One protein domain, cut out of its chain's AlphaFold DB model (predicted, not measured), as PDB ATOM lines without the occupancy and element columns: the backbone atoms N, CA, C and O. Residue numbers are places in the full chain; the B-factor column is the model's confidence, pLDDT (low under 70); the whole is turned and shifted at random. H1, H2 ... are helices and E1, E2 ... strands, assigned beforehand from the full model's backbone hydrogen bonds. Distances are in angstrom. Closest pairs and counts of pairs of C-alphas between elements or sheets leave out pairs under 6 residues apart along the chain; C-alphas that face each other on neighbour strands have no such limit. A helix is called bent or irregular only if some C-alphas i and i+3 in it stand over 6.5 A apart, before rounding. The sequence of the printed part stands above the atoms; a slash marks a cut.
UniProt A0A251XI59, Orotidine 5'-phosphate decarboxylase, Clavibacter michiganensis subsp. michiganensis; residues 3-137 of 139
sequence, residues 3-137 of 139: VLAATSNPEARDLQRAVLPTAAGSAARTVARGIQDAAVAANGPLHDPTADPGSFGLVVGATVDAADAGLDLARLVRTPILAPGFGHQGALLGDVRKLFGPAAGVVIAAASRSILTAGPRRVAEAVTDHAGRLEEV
ATOM      1  N   VAL A   3     365.345 283.887 242.104       98.19
ATOM      2  CA  VAL A   3     365.985 283.063 243.141       98.19
ATOM      3  C   VAL A   3     367.414 283.548 243.371       98.19
ATOM      4  O   VAL A   3     368.135 283.826 242.413       98.19
ATOM      5  N   LEU A   4     367.843 283.662 244.630       98.00
ATOM      6  CA  LEU A   4     369.212 284.068 244.963       98.00
ATOM      7  C   LEU A   4     370.206 282.999 244.505       98.00
ATOM      8  O   LEU A   4     370.185 281.898 245.041       98.00
ATOM      9  N   ALA A   5     371.069 283.321 243.539       97.69
ATOM     10  CA  ALA A   5     372.068 282.382 243.028       97.69
ATOM     11  C   ALA A   5     373.483 282.771 243.460       97.69
ATOM     12  O   ALA A   5     374.181 281.961 244.063       97.69
ATOM     13  N   ALA A   6     373.891 284.012 243.183       97.31
ATOM     14  CA  ALA A   6     375.227 284.496 243.515       97.31
ATOM     15  C   ALA A   6     375.182 285.988 243.877       97.31
ATOM     16  O   ALA A   6     374.950 286.836 243.020       97.31
ATOM     17  N   THR A   7     375.373 286.332 245.146       95.44
ATOM     18  CA  THR A   7     375.275 287.715 245.648       95.44
ATOM     19  C   THR A   7     376.649 288.254 246.036       95.44
ATOM     20  O   THR A   7     377.580 287.497 246.287       95.44
ATOM     21  N   SER A   8     376.804 289.581 246.049       90.38
ATOM     22  CA  SER A   8     378.105 290.239 246.254       90.38
ATOM     23  C   SER A   8     378.539 290.353 247.718       90.38
ATOM     24  O   SER A   8     379.651 290.802 247.992       90.38
ATOM     25  N   ASN A   9     377.683 289.977 248.671       91.75
ATOM     26  CA  ASN A   9     378.001 290.090 250.087       91.75
ATOM     27  C   ASN A   9     378.954 288.952 250.530       91.75
ATOM     28  O   ASN A   9     378.697 287.790 250.200       91.75
ATOM     29  N   PRO A  10     380.043 289.250 251.272       91.06
ATOM     30  CA  PRO A  10     381.070 288.263 251.618       91.06
ATOM     31  C   PRO A  10     380.540 287.024 252.346       91.06
ATOM     32  O   PRO A  10     381.018 285.920 252.111       91.06
ATOM     33  N   GLU A  11     379.521 287.194 253.187       95.12
ATOM     34  CA  GLU A  11     378.945 286.140 254.028       95.12
ATOM     35  C   GLU A  11     378.245 285.052 253.205       95.12
ATOM     36  O   GLU A  11     378.082 283.928 253.673       95.12
ATOM     37  N   ALA A  12     377.818 285.370 251.979       93.19
ATOM     38  CA  ALA A  12     377.146 284.411 251.113       93.19
ATOM     39  C   ALA A  12     378.116 283.585 250.255       93.19
ATOM     40  O   ALA A  12     377.707 282.561 249.702       93.19
ATOM     41  N   ARG A  13     379.389 284.003 250.157       92.88
ATOM     42  CA  ARG A  13     380.385 283.421 249.247       92.88
ATOM     43  C   ARG A  13     380.548 281.921 249.468       92.88
ATOM     44  O   ARG A  13     380.440 281.154 248.513       92.88
ATOM     45  N   ASP A  14     380.763 281.516 250.714       94.94
ATOM     46  CA  ASP A  14     381.047 280.121 251.055       94.94
ATOM     47  C   ASP A  14     379.838 279.223 250.783       94.94
ATOM     48  O   ASP A  14     379.970 278.166 250.170       94.94
ATOM     49  N   LEU A  15     378.636 279.678 251.156       96.25
ATOM     50  CA  LEU A  15     377.406 278.920 250.934       96.25
ATOM     51  C   LEU A  15     377.089 278.769 249.442       96.25
ATOM     52  O   LEU A  15     376.777 277.673 248.983       96.25
ATOM     53  N   GLN A  16     377.173 279.852 248.670       97.25
ATOM     54  CA  GLN A  16     376.822 279.842 247.246       97.25
ATOM     55  C   GLN A  16     377.794 278.998 246.413       97.25
ATOM     56  O   GLN A  16     377.410 278.451 245.376       97.25
ATOM     57  N   ARG A  17     379.035 278.852 246.886       96.06
ATOM     58  CA  ARG A  17     380.102 278.084 246.231       96.06
ATOM     59  C   ARG A  17     380.295 276.688 246.795       96.06
ATOM     60  O   ARG A  17     381.074 275.922 246.234       96.06
ATOM     61  N   ALA A  18     379.586 276.345 247.867       96.44
ATOM     62  CA  ALA A  18     379.616 275.007 248.423       96.44
ATOM     63  C   ALA A  18     379.282 273.986 247.327       96.44
ATOM     64  O   ALA A  18     378.320 274.152 246.570       96.44
ATOM     65  N   VAL A  19     380.103 272.944 247.224       95.75
ATOM     66  CA  VAL A  19     379.916 271.881 246.238       95.75
ATOM     67  C   VAL A  19     378.844 270.927 246.749       95.75
ATOM     68  O   VAL A  19     378.953 270.373 247.842       95.75
ATOM     69  N   LEU A  20     377.795 270.743 245.954       91.06
ATOM     70  CA  LEU A  20     376.720 269.809 246.248       91.06
ATOM     71  C   LEU A  20     377.207 268.363 246.071       91.06
ATOM     72  O   LEU A  20     377.963 268.092 245.134       91.06
ATOM     73  N   PRO A  21     376.740 267.411 246.900       87.12
ATOM     74  CA  PRO A  21     376.973 265.994 246.657       87.12
ATOM     75  C   PRO A  21     376.418 265.590 245.287       87.12
ATOM     76  O   PRO A  21     375.271 265.897 244.953       87.12
ATOM     77  N   THR A  22     377.218 264.885 244.492       82.56
ATOM     78  CA  THR A  22     376.805 264.380 243.177       82.56
ATOM     79  C   THR A  22     376.977 262.870 243.097       82.56
ATOM     80  O   THR A  22     377.798 262.288 243.804       82.56
ATOM     81  N   ALA A  23     376.211 262.222 242.215       81.94
ATOM     82  CA  ALA A  23     376.429 260.816 241.899       81.94
ATOM     83  C   ALA A  23     377.858 260.594 241.371       81.94
ATOM     84  O   ALA A  23     378.452 261.487 240.754       81.94
ATOM     85  N   ALA A  24     378.401 259.396 241.600       81.06
ATOM     86  CA  ALA A  24     379.723 259.027 241.108       81.06
ATOM     87  C   ALA A  24     379.808 259.229 239.583       81.06
ATOM     88  O   ALA A  24     378.922 258.804 238.845       81.06
ATOM     89  N   GLY A  25     380.857 259.917 239.121       79.00
ATOM     90  CA  GLY A  25     381.066 260.240 237.703       79.00
ATOM     91  C   GLY A  25     380.356 261.504 237.194       79.00
ATOM     92  O   GLY A  25     380.547 261.871 236.039       79.00
ATOM     93  N   SER A  26     379.572 262.198 238.025       83.31
ATOM     94  CA  SER A  26     379.013 263.511 237.668       83.31
ATOM     95  C   SER A  26     380.003 264.640 237.956       83.31
ATOM     96  O   SER A  26     380.761 264.579 238.922       83.31
ATOM     97  N   ALA A  27     379.966 265.700 237.143       83.44
ATOM     98  CA  ALA A  27     380.735 266.911 237.410       83.44
ATOM     99  C   ALA A  27     380.276 267.575 238.721       83.44
ATOM    100  O   ALA A  27     379.075 267.649 238.998       83.44
ATOM    101  N   ALA A  28     381.234 268.083 239.501       86.06
ATOM    102  CA  ALA A  28     380.957 268.868 240.698       86.06
ATOM    103  C   ALA A  28     380.129 270.114 240.344       86.06
ATOM    104  O   ALA A  28     380.368 270.767 239.326       86.06
ATOM    105  N   ARG A  29     379.150 270.453 241.190       92.25
ATOM    106  CA  ARG A  29     378.288 271.628 241.003       92.25
ATOM    107  C   ARG A  29     378.182 272.414 242.295       92.25
ATOM    108  O   ARG A  29     377.921 271.832 243.344       92.25
ATOM    109  N   THR A  30     378.360 273.727 242.209       97.25
ATOM    110  CA  THR A  30     378.112 274.632 243.336       97.25
ATOM    111  C   THR A  30     376.612 274.748 243.614       97.25
ATOM    112  O   THR A  30     375.785 274.450 242.744       97.25
ATOM    113  N   VAL A  31     376.240 275.225 244.804       97.56
ATOM    114  CA  VAL A  31     374.850 275.603 245.119       97.56
ATOM    115  C   VAL A  31     374.308 276.584 244.074       97.56
ATOM    116  O   VAL A  31     373.229 276.356 243.527       97.56
ATOM    117  N   ALA A  32     375.080 277.618 243.724       98.00
ATOM    118  CA  ALA A  32     374.703 278.592 242.700       98.00
ATOM    119  C   ALA A  32     374.427 277.928 241.338       98.00
ATOM    120  O   ALA A  32     373.410 278.216 240.702       98.00
ATOM    121  N   ARG A  33     375.273 276.974 240.913       97.19
ATOM    122  CA  ARG A  33     375.060 276.206 239.678       97.19
ATOM    123  C   ARG A  33     373.808 275.334 239.743       97.19
ATOM    124  O   ARG A  33     373.077 275.257 238.761       97.19
ATOM    125  N   GLY A  34     373.532 274.708 240.886       96.50
ATOM    126  CA  GLY A  34     372.306 273.934 241.092       96.50
ATOM    127  C   GLY A  34     371.043 274.789 240.946       96.50
ATOM    128  O   GLY A  34     370.093 274.377 240.281       96.50
ATOM    129  N   ILE A  35     371.060 276.005 241.498       97.56
ATOM    130  CA  ILE A  35     369.968 276.979 241.364       97.56
ATOM    131  C   ILE A  35     369.801 277.412 239.903       97.56
ATOM    132  O   ILE A  35     368.678 277.431 239.395       97.56
ATOM    133  N   GLN A  36     370.905 277.697 239.203       97.06
ATOM    134  CA  GLN A  36     370.880 277.974 237.767       97.06
ATOM    135  C   GLN A  36     370.250 276.820 236.978       97.06
ATOM    136  O   GLN A  36     369.364 277.056 236.157       97.06
ATOM    137  N   ASP A  37     370.700 275.586 237.207       95.25
ATOM    138  CA  ASP A  37     370.217 274.417 236.473       95.25
ATOM    139  C   ASP A  37     368.704 274.231 236.675       95.25
ATOM    140  O   ASP A  37     367.985 273.960 235.713       95.25
ATOM    141  N   ALA A  38     368.213 274.435 237.901       95.62
ATOM    142  CA  ALA A  38     366.790 274.352 238.221       95.62
ATOM    143  C   ALA A  38     365.966 275.451 237.528       95.62
ATOM    144  O   ALA A  38     364.913 275.154 236.964       95.62
ATOM    145  N   ALA A  39     366.444 276.701 237.521       96.25
ATOM    146  CA  ALA A  39     365.757 277.803 236.846       96.25
ATOM    147  C   ALA A  39     365.701 277.597 235.324       96.25
ATOM    148  O   ALA A  39     364.644 277.757 234.716       96.25
ATOM    149  N   VAL A  40     366.815 277.173 234.716       94.31
ATOM    150  CA  VAL A  40     366.875 276.848 233.282       94.31
ATOM    151  C   VAL A  40     365.909 275.713 232.944       94.31
ATOM    152  O   VAL A  40     365.166 275.822 231.974       94.31
ATOM    153  N   ALA A  41     365.865 274.651 233.754       93.50
ATOM    154  CA  ALA A  41     364.929 273.548 233.548       93.50
ATOM    155  C   ALA A  41     363.461 273.996 233.670       93.50
ATOM    156  O   ALA A  41     362.632 273.598 232.854       93.50
ATOM    157  N   ALA A  42     363.140 274.849 234.648       93.75
ATOM    158  CA  ALA A  42     361.787 275.365 234.859       93.75
ATOM    159  C   ALA A  42     361.307 276.295 233.730       93.75
ATOM    160  O   ALA A  42     360.116 276.322 233.427       93.75
ATOM    161  N   ASN A  43     362.219 277.024 233.080       92.25
ATOM    162  CA  ASN A  43     361.912 277.850 231.907       92.25
ATOM    163  C   ASN A  43     361.709 277.023 230.618       92.25
ATOM    164  O   ASN A  43     361.328 277.582 229.586       92.25
ATOM    165  N   GLY A  44     361.926 275.704 230.676       84.69
ATOM    166  CA  GLY A  44     361.763 274.791 229.552       84.69
ATOM    167  C   GLY A  44     362.902 274.871 228.530       84.69
ATOM    168  O   GLY A  44     363.835 275.663 228.669       84.69
ATOM    169  N   PRO A  45     362.868 274.017 227.496       71.25
ATOM    170  CA  PRO A  45     363.942 273.958 226.524       71.25
ATOM    171  C   PRO A  45     364.008 275.237 225.682       71.25
ATOM    172  O   PRO A  45     363.015 275.731 225.145       71.25
ATOM    173  N   LEU A  46     365.223 275.763 225.571       63.78
ATOM    174  CA  LEU A  46     365.540 277.033 224.930       63.78
ATOM    175  C   LEU A  46     365.834 276.799 223.437       63.78
ATOM    176  O   LEU A  46     366.966 276.960 222.997       63.78
ATOM    177  N   HIS A  47     364.845 276.327 222.674       64.06
ATOM    178  CA  HIS A  47     365.044 276.021 221.247       64.06
ATOM    179  C   HIS A  47     365.084 277.268 220.356       64.06
ATOM    180  O   HIS A  47     365.630 277.211 219.259       64.06
ATOM    181  N   ASP A  48     364.534 278.384 220.836       71.06
ATOM    182  CA  ASP A  48     364.510 279.653 220.124       71.06
ATOM    183  C   ASP A  48     365.085 280.763 221.023       71.06
ATOM    184  O   ASP A  48     364.454 281.117 222.022       71.06
ATOM    185  N   PRO A  49     366.280 281.299 220.719       64.25
ATOM    186  CA  PRO A  49     366.881 282.400 221.468       64.25
ATOM    187  C   PRO A  49     366.148 283.737 221.275       64.25
ATOM    188  O   PRO A  49     366.438 284.678 222.006       64.25
ATOM    189  N   THR A  50     365.218 283.830 220.320       71.31
ATOM    190  CA  THR A  50     364.387 285.020 220.077       71.31
ATOM    191  C   THR A  50     363.063 284.998 220.843       71.31
ATOM    192  O   THR A  50     362.388 286.021 220.924       71.31
ATOM    193  N   ALA A  51     362.703 283.858 221.441       77.75
ATOM    194  CA  ALA A  51     361.505 283.739 222.260       77.75
ATOM    195  C   ALA A  51     361.652 284.486 223.594       77.75
ATOM    196  O   ALA A  51     362.729 284.479 224.199       77.75
ATOM    197  N   ASP A  52     360.536 285.028 224.092       83.50
ATOM    198  CA  ASP A  52     360.461 285.782 225.350       83.50
ATOM    199  C   ASP A  52     361.219 285.101 226.502       83.50
ATOM    200  O   ASP A  52     361.190 283.868 226.614       83.50
ATOM    201  N   PRO A  53     361.884 285.856 227.396       86.56
ATOM    202  CA  PRO A  53     362.527 285.289 228.575       86.56
ATOM    203  C   PRO A  53     361.553 284.481 229.443       86.56
ATOM    204  O   PRO A  53     360.362 284.779 229.528       86.56
ATOM    205  N   GLY A  54     362.063 283.453 230.121       91.81
ATOM    206  CA  GLY A  54     361.256 282.628 231.018       91.81
ATOM    207  C   GLY A  54     360.835 283.348 232.307       91.81
ATOM    208  O   GLY A  54     361.356 284.402 232.662       91.81
ATOM    209  N   SER A  55     359.906 282.758 233.061       94.25
ATOM    210  CA  SER A  55     359.320 283.374 234.269       94.25
ATOM    211  C   SER A  55     360.148 283.188 235.552       94.25
ATOM    212  O   SER A  55     359.869 283.824 236.583       94.25
ATOM    213  N   PHE A  56     361.152 282.306 235.518       96.56
ATOM    214  CA  PHE A  56     362.044 282.013 236.639       96.56
ATOM    215  C   PHE A  56     363.418 282.616 236.376       96.56
ATOM    216  O   PHE A  56     364.145 282.168 235.496       96.56
ATOM    217  N   GLY A  57     363.761 283.647 237.142       97.75
ATOM    218  CA  GLY A  57     365.027 284.354 237.037       97.75
ATOM    219  C   GLY A  57     365.969 284.087 238.204       97.75
ATOM    220  O   GLY A  57     365.602 283.473 239.210       97.75
ATOM    221  N   LEU A  58     367.183 284.613 238.083       98.50
ATOM    222  CA  LEU A  58     368.233 284.535 239.094       98.50
ATOM    223  C   LEU A  58     368.603 285.925 239.604       98.50
ATOM    224  O   LEU A  58     368.607 286.886 238.841       98.50
ATOM    225  N   VAL A  59     368.964 286.026 240.881       98.25
ATOM    226  CA  VAL A  59     369.691 287.189 241.397       98.25
ATOM    227  C   VAL A  59     371.182 286.893 241.318       98.25
ATOM    228  O   VAL A  59     371.665 285.959 241.969       98.25
ATOM    229  N   VAL A  60     371.890 287.694 240.521       97.62
ATOM    230  CA  VAL A  60     373.341 287.602 240.320       97.62
ATOM    231  C   VAL A  60     373.945 288.992 240.480       97.62
ATOM    232  O   VAL A  60     373.656 289.885 239.692       97.62
ATOM    233  N   GLY A  61     374.753 289.209 241.516       95.88
ATOM    234  CA  GLY A  61     375.358 290.513 241.787       95.88
ATOM    235  C   GLY A  61     376.285 290.962 240.656       95.88
ATOM    236  O   GLY A  61     377.119 290.190 240.199       95.88
ATOM    237  N   ALA A  62     376.188 292.226 240.243       93.38
ATOM    238  CA  ALA A  62     376.967 292.787 239.134       93.38
ATOM    239  C   ALA A  62     378.489 292.810 239.389       93.38
ATOM    240  O   ALA A  62     379.271 292.941 238.455       93.38
ATOM    241  N   THR A  63     378.912 292.698 240.650       91.44
ATOM    242  CA  THR A  63     380.325 292.641 241.059       91.44
ATOM    243  C   THR A  63     380.811 291.223 241.357       91.44
ATOM    244  O   THR A  63     381.968 291.038 241.732       91.44
ATOM    245  N   VAL A  64     379.940 290.218 241.228       93.00
ATOM    246  CA  VAL A  64     380.303 288.817 241.433       93.00
ATOM    247  C   VAL A  64     380.971 288.283 240.172       93.00
ATOM    248  O   VAL A  64     380.444 288.429 239.073       93.00
ATOM    249  N   ASP A  65     382.096 287.595 240.339       93.50
ATOM    250  CA  ASP A  65     382.642 286.753 239.281       93.50
ATOM    251  C   ASP A  65     381.759 285.503 239.130       93.50
ATOM    252  O   ASP A  65     381.726 284.619 239.994       93.50
ATOM    253  N   ALA A  66     380.991 285.465 238.039       94.50
ATOM    254  CA  ALA A  66     380.047 284.393 237.751       94.50
ATOM    255  C   ALA A  66     380.743 283.032 237.578       94.50
ATOM    256  O   ALA A  66     380.210 282.020 238.036       94.50
ATOM    257  N   ALA A  67     381.935 283.004 236.974       93.69
ATOM    258  CA  ALA A  67     382.688 281.771 236.766       93.69
ATOM    259  C   ALA A  67     383.211 281.221 238.101       93.69
ATOM    260  O   ALA A  67     383.071 280.030 238.375       93.69
ATOM    261  N   ASP A  68     383.716 282.098 238.971       93.25
ATOM    262  CA  ASP A  68     384.150 281.762 240.336       93.25
ATOM    263  C   ASP A  68     382.972 281.304 241.231       93.25
ATOM    264  O   ASP A  68     383.140 280.518 242.163       93.25
ATOM    265  N   ALA A  69     381.741 281.740 240.936       95.19
ATOM    266  CA  ALA A  69     380.520 281.211 241.558       95.19
ATOM    267  C   ALA A  69     380.055 279.857 240.965       95.19
ATOM    268  O   ALA A  69     379.167 279.205 241.524       95.19
ATOM    269  N   GLY A  70     380.640 279.410 239.850       96.00
ATOM    270  CA  GLY A  70     380.261 278.192 239.127       96.00
ATOM    271  C   GLY A  70     379.078 278.363 238.163       96.00
ATOM    272  O   GLY A  70     378.545 277.368 237.656       96.00
ATOM    273  N   LEU A  71     378.651 279.602 237.907       97.25
ATOM    274  CA  LEU A  71     377.596 279.912 236.948       97.25
ATOM    275  C   LEU A  71     378.115 279.806 235.511       97.25
ATOM    276  O   LEU A  71     379.267 280.101 235.207       97.25
ATOM    277  N   ASP A  72     377.224 279.411 234.612       95.88
ATOM    278  CA  ASP A  72     377.472 279.342 233.174       95.88
ATOM    279  C   ASP A  72     376.501 280.281 232.465       95.88
ATOM    280  O   ASP A  72     375.337 279.944 232.227       95.88
ATOM    281  N   LEU A  73     376.990 281.486 232.174       95.56
ATOM    282  CA  LEU A  73     376.205 282.575 231.599       95.56
ATOM    283  C   LEU A  73     375.684 282.242 230.194       95.56
ATOM    284  O   LEU A  73     374.610 282.704 229.820       95.56
ATOM    285  N   ALA A  74     376.377 281.392 229.431       93.94
ATOM    286  CA  ALA A  74     375.915 280.982 228.105       93.94
ATOM    287  C   ALA A  74     374.606 280.176 228.171       93.94
ATOM    288  O   ALA A  74     373.816 280.186 227.231       93.94
ATOM    289  N   ARG A  75     374.328 279.526 229.307       93.19
ATOM    290  CA  ARG A  75     373.070 278.803 229.548       93.19
ATOM    291  C   ARG A  75     371.957 279.679 230.122       93.19
ATOM    292  O   ARG A  75     370.857 279.180 230.337       93.19
ATOM    293  N   LEU A  76     372.222 280.960 230.382       93.94
ATOM    294  CA  LEU A  76     371.265 281.894 230.978       93.94
ATOM    295  C   LEU A  76     370.635 282.860 229.971       93.94
ATOM    296  O   LEU A  76     369.878 283.721 230.385       93.94
ATOM    297  N   VAL A  77     370.869 282.701 228.666       92.44
ATOM    298  CA  VAL A  77     370.399 283.622 227.605       92.44
ATOM    299  C   VAL A  77     368.886 283.884 227.568       92.44
ATOM    300  O   VAL A  77     368.457 284.851 226.957       92.44
ATOM    301  N   ARG A  78     368.072 283.045 228.220       91.56
ATOM    302  CA  ARG A  78     366.610 283.201 228.360       91.56
ATOM    303  C   ARG A  78     366.132 283.204 229.812       91.56
ATOM    304  O   ARG A  78     364.934 283.149 230.075       91.56
ATOM    305  N   THR A  79     367.058 283.230 230.761       95.00
ATOM    306  CA  THR A  79     366.764 283.224 232.192       95.00
ATOM    307  C   THR A  79     366.953 284.646 232.700       95.00
ATOM    308  O   THR A  79     368.100 285.079 232.770       95.00
ATOM    309  N   PRO A  80     365.884 285.385 233.059       96.44
ATOM    310  CA  PRO A  80     366.024 286.758 233.533       96.44
ATOM    311  C   PRO A  80     367.015 286.862 234.688       96.44
ATOM    312  O   PRO A  80     366.942 286.091 235.648       96.44
ATOM    313  N   ILE A  81     367.919 287.833 234.626       97.56
ATOM    314  CA  ILE A  81     368.914 288.060 235.673       97.56
ATOM    315  C   ILE A  81     368.626 289.398 236.334       97.56
ATOM    316  O   ILE A  81     368.846 290.446 235.742       97.56
ATOM    317  N   LEU A  82     368.181 289.382 237.586       97.75
ATOM    318  CA  LEU A  82     368.156 290.587 238.403       97.75
ATOM    319  C   LEU A  82     369.572 290.843 238.922       97.75
ATOM    320  O   LEU A  82     370.081 290.081 239.747       97.75
ATOM    321  N   ALA A  83     370.194 291.919 238.449       96.44
ATOM    322  CA  ALA A  83     371.586 292.229 238.733       96.44
ATOM    323  C   ALA A  83     371.730 293.461 239.641       96.44
ATOM    324  O   ALA A  83     371.822 294.588 239.147       96.44
ATOM    325  N   PRO A  84     371.734 293.289 240.976       94.56
ATOM    326  CA  PRO A  84     372.035 294.373 241.902       94.56
ATOM    327  C   PRO A  84     373.528 294.712 241.894       94.56
ATOM    328  O   PRO A  84     374.377 293.840 241.718       94.56
ATOM    329  N   GLY A  85     373.850 295.978 242.159       88.81
ATOM    330  CA  GLY A  85     375.232 296.431 242.365       88.81
ATOM    331  C   GLY A  85     375.767 297.393 241.304       88.81
ATOM    332  O   GLY A  85     376.875 297.905 241.460       88.81
ATOM    333  N   PHE A  86     374.979 297.719 240.279       89.19
ATOM    334  CA  PHE A  86     375.342 298.779 239.340       89.19
ATOM    335  C   PHE A  86     375.363 300.167 240.006       89.19
ATOM    336  O   PHE A  86     374.587 300.476 240.919       89.19
ATOM    337  N   GLY A  87     376.285 301.013 239.553       82.06
ATOM    338  CA  GLY A  87     376.555 302.343 240.081       82.06
ATOM    339  C   GLY A  87     377.376 302.295 241.367       82.06
ATOM    340  O   GLY A  87     378.601 302.344 241.343       82.06
ATOM    341  N   HIS A  88     376.702 302.226 242.515       74.38
ATOM    342  CA  HIS A  88     377.341 302.498 243.809       74.38
ATOM    343  C   HIS A  88     378.309 301.407 244.292       74.38
ATOM    344  O   HIS A  88     379.230 301.720 245.036       74.38
ATOM    345  N   GLN A  89     378.118 300.142 243.895       73.75
ATOM    346  CA  GLN A  89     379.031 299.052 244.282       73.75
ATOM    347  C   GLN A  89     380.202 298.886 243.297       73.75
ATOM    348  O   GLN A  89     380.982 297.952 243.436       73.75
ATOM    349  N   GLY A  90     380.346 299.791 242.322       76.12
ATOM    350  CA  GLY A  90     381.499 299.850 241.420       76.12
ATOM    351  C   GLY A  90     381.297 299.214 240.043       76.12
ATOM    352  O   GLY A  90     382.151 299.402 239.185       76.12
ATOM    353  N   ALA A  91     380.183 298.519 239.789       83.75
ATOM    354  CA  ALA A  91     379.852 298.055 238.438       83.75
ATOM    355  C   ALA A  91     379.228 299.193 237.615       83.75
ATOM    356  O   ALA A  91     378.270 299.828 238.060       83.75
ATOM    357  N   LEU A  92     379.729 299.453 236.406       88.94
ATOM    358  CA  LEU A  92     379.146 300.454 235.510       88.94
ATOM    359  C   LEU A  92     378.063 299.815 234.640       88.94
ATOM    360  O   LEU A  92     378.207 298.679 234.202       88.94
ATOM    361  N   LEU A  93     376.982 300.547 234.355       90.88
ATOM    362  CA  LEU A  93     375.918 300.051 233.466       90.88
ATOM    363  C   LEU A  93     376.450 299.711 232.066       90.88
ATOM    364  O   LEU A  93     376.062 298.696 231.497       90.88
ATOM    365  N   GLY A  94     377.419 300.493 231.579       90.19
ATOM    366  CA  GLY A  94     378.115 300.231 230.317       90.19
ATOM    367  C   GLY A  94     378.894 298.907 230.287       90.19
ATOM    368  O   GLY A  94     379.179 298.381 229.215       90.19
ATOM    369  N   ASP A  95     379.198 298.314 231.446       92.62
ATOM    370  CA  ASP A  95     379.929 297.049 231.535       92.62
ATOM    371  C   ASP A  95     379.013 295.815 231.460       92.62
ATOM    372  O   ASP A  95     379.509 294.692 231.527       92.62
ATOM    373  N   VAL A  96     377.688 295.962 231.305       94.69
ATOM    374  CA  VAL A  96     376.748 294.823 231.366       94.69
ATOM    375  C   VAL A  96     377.112 293.691 230.394       94.69
ATOM    376  O   VAL A  96     377.123 292.528 230.793       94.69
ATOM    377  N   ARG A  97     377.508 294.009 229.149       94.00
ATOM    378  CA  ARG A  97     377.951 293.011 228.154       94.00
ATOM    379  C   ARG A  97     379.234 292.306 228.582       94.00
ATOM    380  O   ARG A  97     379.370 291.106 228.376       94.00
ATOM    381  N   LYS A  98     380.169 293.036 229.190       93.38
ATOM    382  CA  LYS A  98     381.429 292.479 229.694       93.38
ATOM    383  C   LYS A  98     381.190 291.547 230.884       93.38
ATOM    384  O   LYS A  98     381.835 290.510 230.972       93.38
ATOM    385  N   LEU A  99     380.278 291.917 231.782       94.38
ATOM    386  CA  LEU A  99     379.999 291.191 233.024       94.38
ATOM    387  C   LEU A  99     379.117 289.956 232.800       94.38
ATOM    388  O   LEU A  99     379.352 288.917 233.410       94.38
ATOM    389  N   PHE A 100     378.113 290.058 231.923       95.56
ATOM    390  CA  PHE A 100     377.103 289.011 231.721       95.56
ATOM    391  C   PHE A 100     377.213 288.280 230.376       95.56
ATOM    392  O   PHE A 100     376.538 287.269 230.170       95.56
ATOM    393  N   GLY A 101     378.082 288.740 229.471       94.31
ATOM    394  CA  GLY A 101     378.387 288.058 228.217       94.31
ATOM    395  C   GLY A 101     377.123 287.749 227.400       94.31
ATOM    396  O   GLY A 101     376.301 288.645 227.199       94.31
ATOM    397  N   PRO A 102     376.921 286.490 226.961       93.06
ATOM    398  CA  PRO A 102     375.731 286.094 226.202       93.06
ATOM    399  C   PRO A 102     374.402 286.365 226.919       93.06
ATOM    400  O   PRO A 102     373.389 286.574 226.260       93.06
ATOM    401  N   ALA A 103     374.387 286.385 228.256       94.19
ATOM    402  CA  ALA A 103     373.173 286.627 229.032       94.19
ATOM    403  C   ALA A 103     372.821 288.116 229.176       94.19
ATOM    404  O   ALA A 103     371.787 288.431 229.759       94.19
ATOM    405  N   ALA A 104     373.640 289.041 228.662       94.50
ATOM    406  CA  ALA A 104     373.443 290.478 228.866       94.50
ATOM    407  C   ALA A 104     372.057 290.979 228.421       94.50
ATOM    408  O   ALA A 104     371.494 291.852 229.074       94.50
ATOM    409  N   GLY A 105     371.477 290.390 227.368       92.25
ATOM    410  CA  GLY A 105     370.151 290.766 226.857       92.25
ATOM    411  C   GLY A 105     368.979 290.443 227.791       92.25
ATOM    412  O   GLY A 105     367.894 290.980 227.603       92.25
ATOM    413  N   VAL A 106     369.178 289.602 228.812       93.44
ATOM    414  CA  VAL A 106     368.144 289.263 229.809       93.44
ATOM    415  C   VAL A 106     368.457 289.814 231.201       93.44
ATOM    416  O   VAL A 106     367.839 289.414 232.194       93.44
ATOM    417  N   VAL A 107     369.422 290.732 231.293       95.62
ATOM    418  CA  VAL A 107     369.798 291.384 232.548       95.62
ATOM    419  C   VAL A 107     368.870 292.556 232.844       95.62
ATOM    420  O   VAL A 107     368.705 293.478 232.054       95.62
ATOM    421  N   ILE A 108     368.341 292.559 234.059       95.62
ATOM    422  CA  ILE A 108     367.639 293.670 234.683       95.62
ATOM    423  C   ILE A 108     368.616 294.316 235.666       95.62
ATOM    424  O   ILE A 108     368.806 293.839 236.790       95.62
ATOM    425  N   ALA A 109     369.276 295.388 235.228       95.00
ATOM    426  CA  ALA A 109     370.256 296.109 236.030       95.00
ATOM    427  C   ALA A 109     369.566 296.908 237.151       95.00
ATOM    428  O   ALA A 109     368.934 297.937 236.910       95.00
ATOM    429  N   ALA A 110     369.692 296.448 238.396       93.31
ATOM    430  CA  ALA A 110     369.081 297.112 239.541       93.31
ATOM    431  C   ALA A 110     370.006 298.205 240.101       93.31
ATOM    432  O   ALA A 110     371.043 297.923 240.711       93.31
ATOM    433  N   ALA A 111     369.586 299.461 239.933       92.00
ATOM    434  CA  ALA A 111     370.234 300.651 240.475       92.00
ATOM    435  C   ALA A 111     369.316 301.338 241.500       92.00
ATOM    436  O   ALA A 111     368.122 301.503 241.276       92.00
ATOM    437  N   SER A 112     369.873 301.735 242.647       90.75
ATOM    438  CA  SER A 112     369.120 302.418 243.708       90.75
ATOM    439  C   SER A 112     369.862 303.665 244.176       90.75
ATOM    440  O   SER A 112     369.520 304.766 243.754       90.75
ATOM    441  N   ARG A 113     370.932 303.522 244.972       91.31
ATOM    442  CA  ARG A 113     371.672 304.674 245.524       91.31
ATOM    443  C   ARG A 113     372.168 305.643 244.448       91.31
ATOM    444  O   ARG A 113     372.041 306.836 244.653       91.31
ATOM    445  N   SER A 114     372.677 305.152 243.315       89.69
ATOM    446  CA  SER A 114     373.180 306.009 242.227       89.69
ATOM    447  C   SER A 114     372.104 306.880 241.570       89.69
ATOM    448  O   SER A 114     372.434 307.905 240.986       89.69
ATOM    449  N   ILE A 115     370.832 306.484 241.675       93.19
ATOM    450  CA  ILE A 115     369.682 307.250 241.187       93.19
ATOM    451  C   ILE A 115     369.134 308.131 242.318       93.19
ATOM    452  O   ILE A 115     368.933 309.330 242.146       93.19
ATOM    453  N   LEU A 116     368.912 307.551 243.500       94.38
ATOM    454  CA  LEU A 116     368.243 308.224 244.616       94.38
ATOM    455  C   LEU A 116     369.065 309.379 245.213       94.38
ATOM    456  O   LEU A 116     368.479 310.319 245.751       94.38
ATOM    457  N   THR A 117     370.397 309.364 245.091       93.81
ATOM    458  CA  THR A 117     371.254 310.478 245.538       93.81
ATOM    459  C   THR A 117     371.077 311.755 244.716       93.81
ATOM    460  O   THR A 117     371.438 312.825 245.199       93.81
ATOM    461  N   ALA A 118     370.479 311.688 243.519       95.00
ATOM    462  CA  ALA A 118     370.146 312.874 242.727       95.00
ATOM    463  C   ALA A 118     369.062 313.749 243.396       95.00
ATOM    464  O   ALA A 118     368.933 314.938 243.094       95.00
ATOM    465  N   GLY A 119     368.302 313.171 244.333       96.56
ATOM    466  CA  GLY A 119     367.225 313.836 245.055       96.56
ATOM    467  C   GLY A 119     365.910 313.910 244.264       96.56
ATOM    468  O   GLY A 119     365.866 313.651 243.059       96.56
ATOM    469  N   PRO A 120     364.804 314.297 244.925       97.19
ATOM    470  CA  PRO A 120     363.454 314.189 244.364       97.19
ATOM    471  C   PRO A 120     363.231 315.042 243.109       97.19
ATOM    472  O   PRO A 120     362.407 314.695 242.274       97.19
ATOM    473  N   ARG A 121     363.984 316.139 242.944       97.62
ATOM    474  CA  ARG A 121     363.875 317.030 241.774       97.62
ATOM    475  C   ARG A 121     364.560 316.489 240.519       97.62
ATOM    476  O   ARG A 121     364.245 316.956 239.434       97.62
ATOM    477  N   ARG A 122     365.499 315.547 240.662       97.31
ATOM    478  CA  ARG A 122     366.322 315.026 239.556       97.31
ATOM    479  C   ARG A 122     366.229 313.512 239.386       97.31
ATOM    480  O   ARG A 122     366.888 312.959 238.518       97.31
ATOM    481  N   VAL A 123     365.409 312.826 240.183       97.19
ATOM    482  CA  VAL A 123     365.280 311.362 240.120       97.19
ATOM    483  C   VAL A 123     364.816 310.880 238.740       97.19
ATOM    484  O   VAL A 123     365.337 309.889 238.248       97.19
ATOM    485  N   ALA A 124     363.905 311.604 238.082       97.25
ATOM    486  CA  ALA A 124     363.431 311.254 236.741       97.25
ATOM    487  C   ALA A 124     364.536 311.387 235.673       97.25
ATOM    488  O   ALA A 124     364.707 310.495 234.845       97.25
ATOM    489  N   GLU A 125     365.322 312.466 235.737       97.50
ATOM    490  CA  GLU A 125     366.511 312.677 234.897       97.50
ATOM    491  C   GLU A 125     367.533 311.557 235.145       97.50
ATOM    492  O   GLU A 125     367.950 310.883 234.213       97.50
ATOM    493  N   ALA A 126     367.832 311.252 236.413       95.31
ATOM    494  CA  ALA A 126     368.766 310.192 236.776       95.31
ATOM    495  C   ALA A 126     368.313 308.800 236.297       95.31
ATOM    496  O   ALA A 126     369.157 308.015 235.869       95.31
ATOM    497  N   VAL A 127     367.013 308.481 236.351       95.25
ATOM    498  CA  VAL A 127     366.466 307.235 235.782       95.25
ATOM    499  C   VAL A 127     366.698 307.192 234.271       95.25
ATOM    500  O   VAL A 127     367.195 306.186 233.773       95.25
ATOM    501  N   THR A 128     366.395 308.285 233.569       96.56
ATOM    502  CA  THR A 128     366.565 308.391 232.110       96.56
ATOM    503  C   THR A 128     368.035 308.236 231.712       96.56
ATOM    504  O   THR A 128     368.347 307.439 230.835       96.56
ATOM    505  N   ASP A 129     368.955 308.896 232.420       94.56
ATOM    506  CA  ASP A 129     370.400 308.777 232.189       94.56
ATOM    507  C   ASP A 129     370.906 307.341 232.375       94.56
ATOM    508  O   ASP A 129     371.763 306.866 231.629       94.56
ATOM    509  N   HIS A 130     370.414 306.634 233.399       93.62
ATOM    510  CA  HIS A 130     370.804 305.244 233.638       93.62
ATOM    511  C   HIS A 130     370.227 304.314 232.563       93.62
ATOM    512  O   HIS A 130     370.942 303.424 232.108       93.62
ATOM    513  N   ALA A 131     368.981 304.533 232.131       93.00
ATOM    514  CA  ALA A 131     368.389 303.787 231.025       93.00
ATOM    515  C   ALA A 131     369.188 303.991 229.726       93.00
ATOM    516  O   ALA A 131     369.616 303.007 229.129       93.00
ATOM    517  N   GLY A 132     369.517 305.240 229.375       93.62
ATOM    518  CA  GLY A 132     370.304 305.560 228.179       93.62
ATOM    519  C   GLY A 132     371.684 304.893 228.165       93.62
ATOM    520  O   GLY A 132     372.077 304.305 227.164       93.62
ATOM    521  N   ARG A 133     372.396 304.866 229.301       92.31
ATOM    522  CA  ARG A 133     373.684 304.145 229.410       92.31
ATOM    523  C   ARG A 133     373.565 302.641 229.183       92.31
ATOM    524  O   ARG A 133     374.545 302.016 228.794       92.31
ATOM    525  N   LEU A 134     372.417 302.051 229.520       91.25
ATOM    526  CA  LEU A 134     372.166 300.634 229.290       91.25
ATOM    527  C   LEU A 134     371.814 300.381 227.816       91.25
ATOM    528  O   LEU A 134     372.328 299.431 227.235       91.25
ATOM    529  N   GLU A 135     371.013 301.258 227.207       91.81
ATOM    530  CA  GLU A 135     370.658 301.230 225.779       91.81
ATOM    531  C   GLU A 135     371.877 301.424 224.865       91.81
ATOM    532  O   GLU A 135     371.985 300.770 223.837       91.81
ATOM    533  N   GLU A 136     372.866 302.237 225.250       91.81
ATOM    534  CA  GLU A 136     374.126 302.374 224.493       91.81
ATOM    535  C   GLU A 136     374.885 301.041 224.346       91.81
ATOM    536  O   GLU A 136     375.650 300.832 223.398       91.81
ATOM    537  N   VAL A 137     374.693 300.128 225.300       90.06
ATOM    538  CA  VAL A 137     375.424 298.862 225.397       90.06
ATOM    539  C   VAL A 137     374.528 297.640 225.299       90.06
ATOM    540  O   VAL A 137     375.023 296.535 225.488       90.06
TER     541      VAL A 137
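Overview. This is residues 3 to 137 of the 139 residues of the protein "Orotidine 5'-phosphate decarboxylase" of Clavibacter michiganensis subsp. michiganensis (UniProt A0A251XI59). A small, twisted sheet of four parallel strands lies in the middle of an elongated model, with H2 and H4 over one face of it. H1 sits by edge strand E1, the pair H5 and H6 lies beyond E4 toward one end of the longest axis, and the loop of residues 22 to 27 sticks out at the other end. The printed part has 135 residues, with six named helices and four named strands in the order E1 H1 H2 E2 H3 E3 H4 E4 H5 H6; the sheet runs E1 E2 E3 E4, all parallel, and the class is mixed, helices and strands. The whole is compact by its radius of gyration of the C-alphas, 16.1 A, yet the C-alphas span 59 by 37 by 22 A.

Along the chain. The strands are E1, residues 3 to 6, 9.4 A long from first to last C-alpha; E2, residues 57 to 60, 9.5 A; E3, residues 81 to 84, 9.4 A; and E4, residues 107 to 110, 9.1 A. E1 begins at C-alpha 3, at (365.985, 283.063, 243.141). The longer helices are H2, residues 31 to 42, 16.6 A; H4, residues 93 to 106, 13.8 A; and H6, residues 123 to 135, 18.4 A. H4 begins at C-alpha 93, at (375.918, 300.051, 233.466), and H6 ends at C-alpha 135, at (370.658, 301.230, 225.779). The shorter helices are H1, residues 10 to 17, 11.6 A; H3, residues 73 to 76, 5.0 A; and H5, residues 113 to 116, 5.0 A. H1 and H4 are irregular: C-alphas 11 and 14 are 7.0 A apart, and C-alphas 99 and 102 are 9.5 A apart.

Arrangement. From edge to edge of the sheet the strands' lines turn by 87 degrees. E1 and E2 are parallel at 31 degrees, with N 59 and O 3 within hydrogen-bond range at 2.8 A. E2 and E3 are parallel at 32 degrees, with N 82 and O 58 at 2.8 A. E3 and E4 are parallel at 24 degrees, with N 108 and O 81 at 2.7 A. Three strand-helix-strand units, each two parallel neighbour strands with a helix or helices between, are E1, H1 H2, E2; E2, H3, E3; and E3, H4, E4; each crossover is right-handed. H2 and H4 on the same face make two layers with the sheet. H2 has a height over the sheet of 8.6 A, lies over E1 and only just over E2, with 3 C-alphas, and runs slantwise to the strands, at 34 degrees to E1 on the local plane. H4 has a height over the sheet of 9.5 A and lies over E3 and E4, along the strands at 17 degrees to E3 on the local plane. H1 only grazes the sheet, with residues 12 to 17. It touches H2, closest at the C-alphas of Gln 16 and Val 31, 5.1 A, at a steep tilt of 62 degrees, the same way; H2 touches H1 with residues 31 to 32 alone. H3 touches residues 100 to 103 of H4, closest at the C-alphas of Ala 74 and Pro 102, 5.5 A. H3 and H2 only just touch, with 3 pairs of C-alphas within 8 A, the closest those of Leu 76 and Val 40 at 7.1 A. Residues 130 to 134 of H6 touch residues 93 to 96 of H4, closest at the C-alphas of Leu 134 and Leu 93, 5.6 A, at a steep tilt of 60 degrees, the same way. H5 touches H6, closest at the C-alphas of Ile 115 and Ala 126, 5.4 A. H2 and H4 are apart. Every O i to N i+4 pair is within hydrogen-bond range in H2 and H6, but 2 of 4 in H1 and 3 of 10 in H4, where 6 of 11 O i to N i+3 pairs are; H3 and H5 are too short for an O i to N i+4 pair.

Size, cuts and confidence. The two C-alphas farthest apart, those of Ala 24 and Arg 121, are 60.1 A apart. Residues 19 to 20 pair antiparallel with residues 29 to 30, and residues 22 to 27 between them stand free. The long links are H1 to H2, H2 to E2 and E2 to H3. The printed part has no cut. Its mean pLDDT is 91.7, and residues 46, 47 and 49 are under 70.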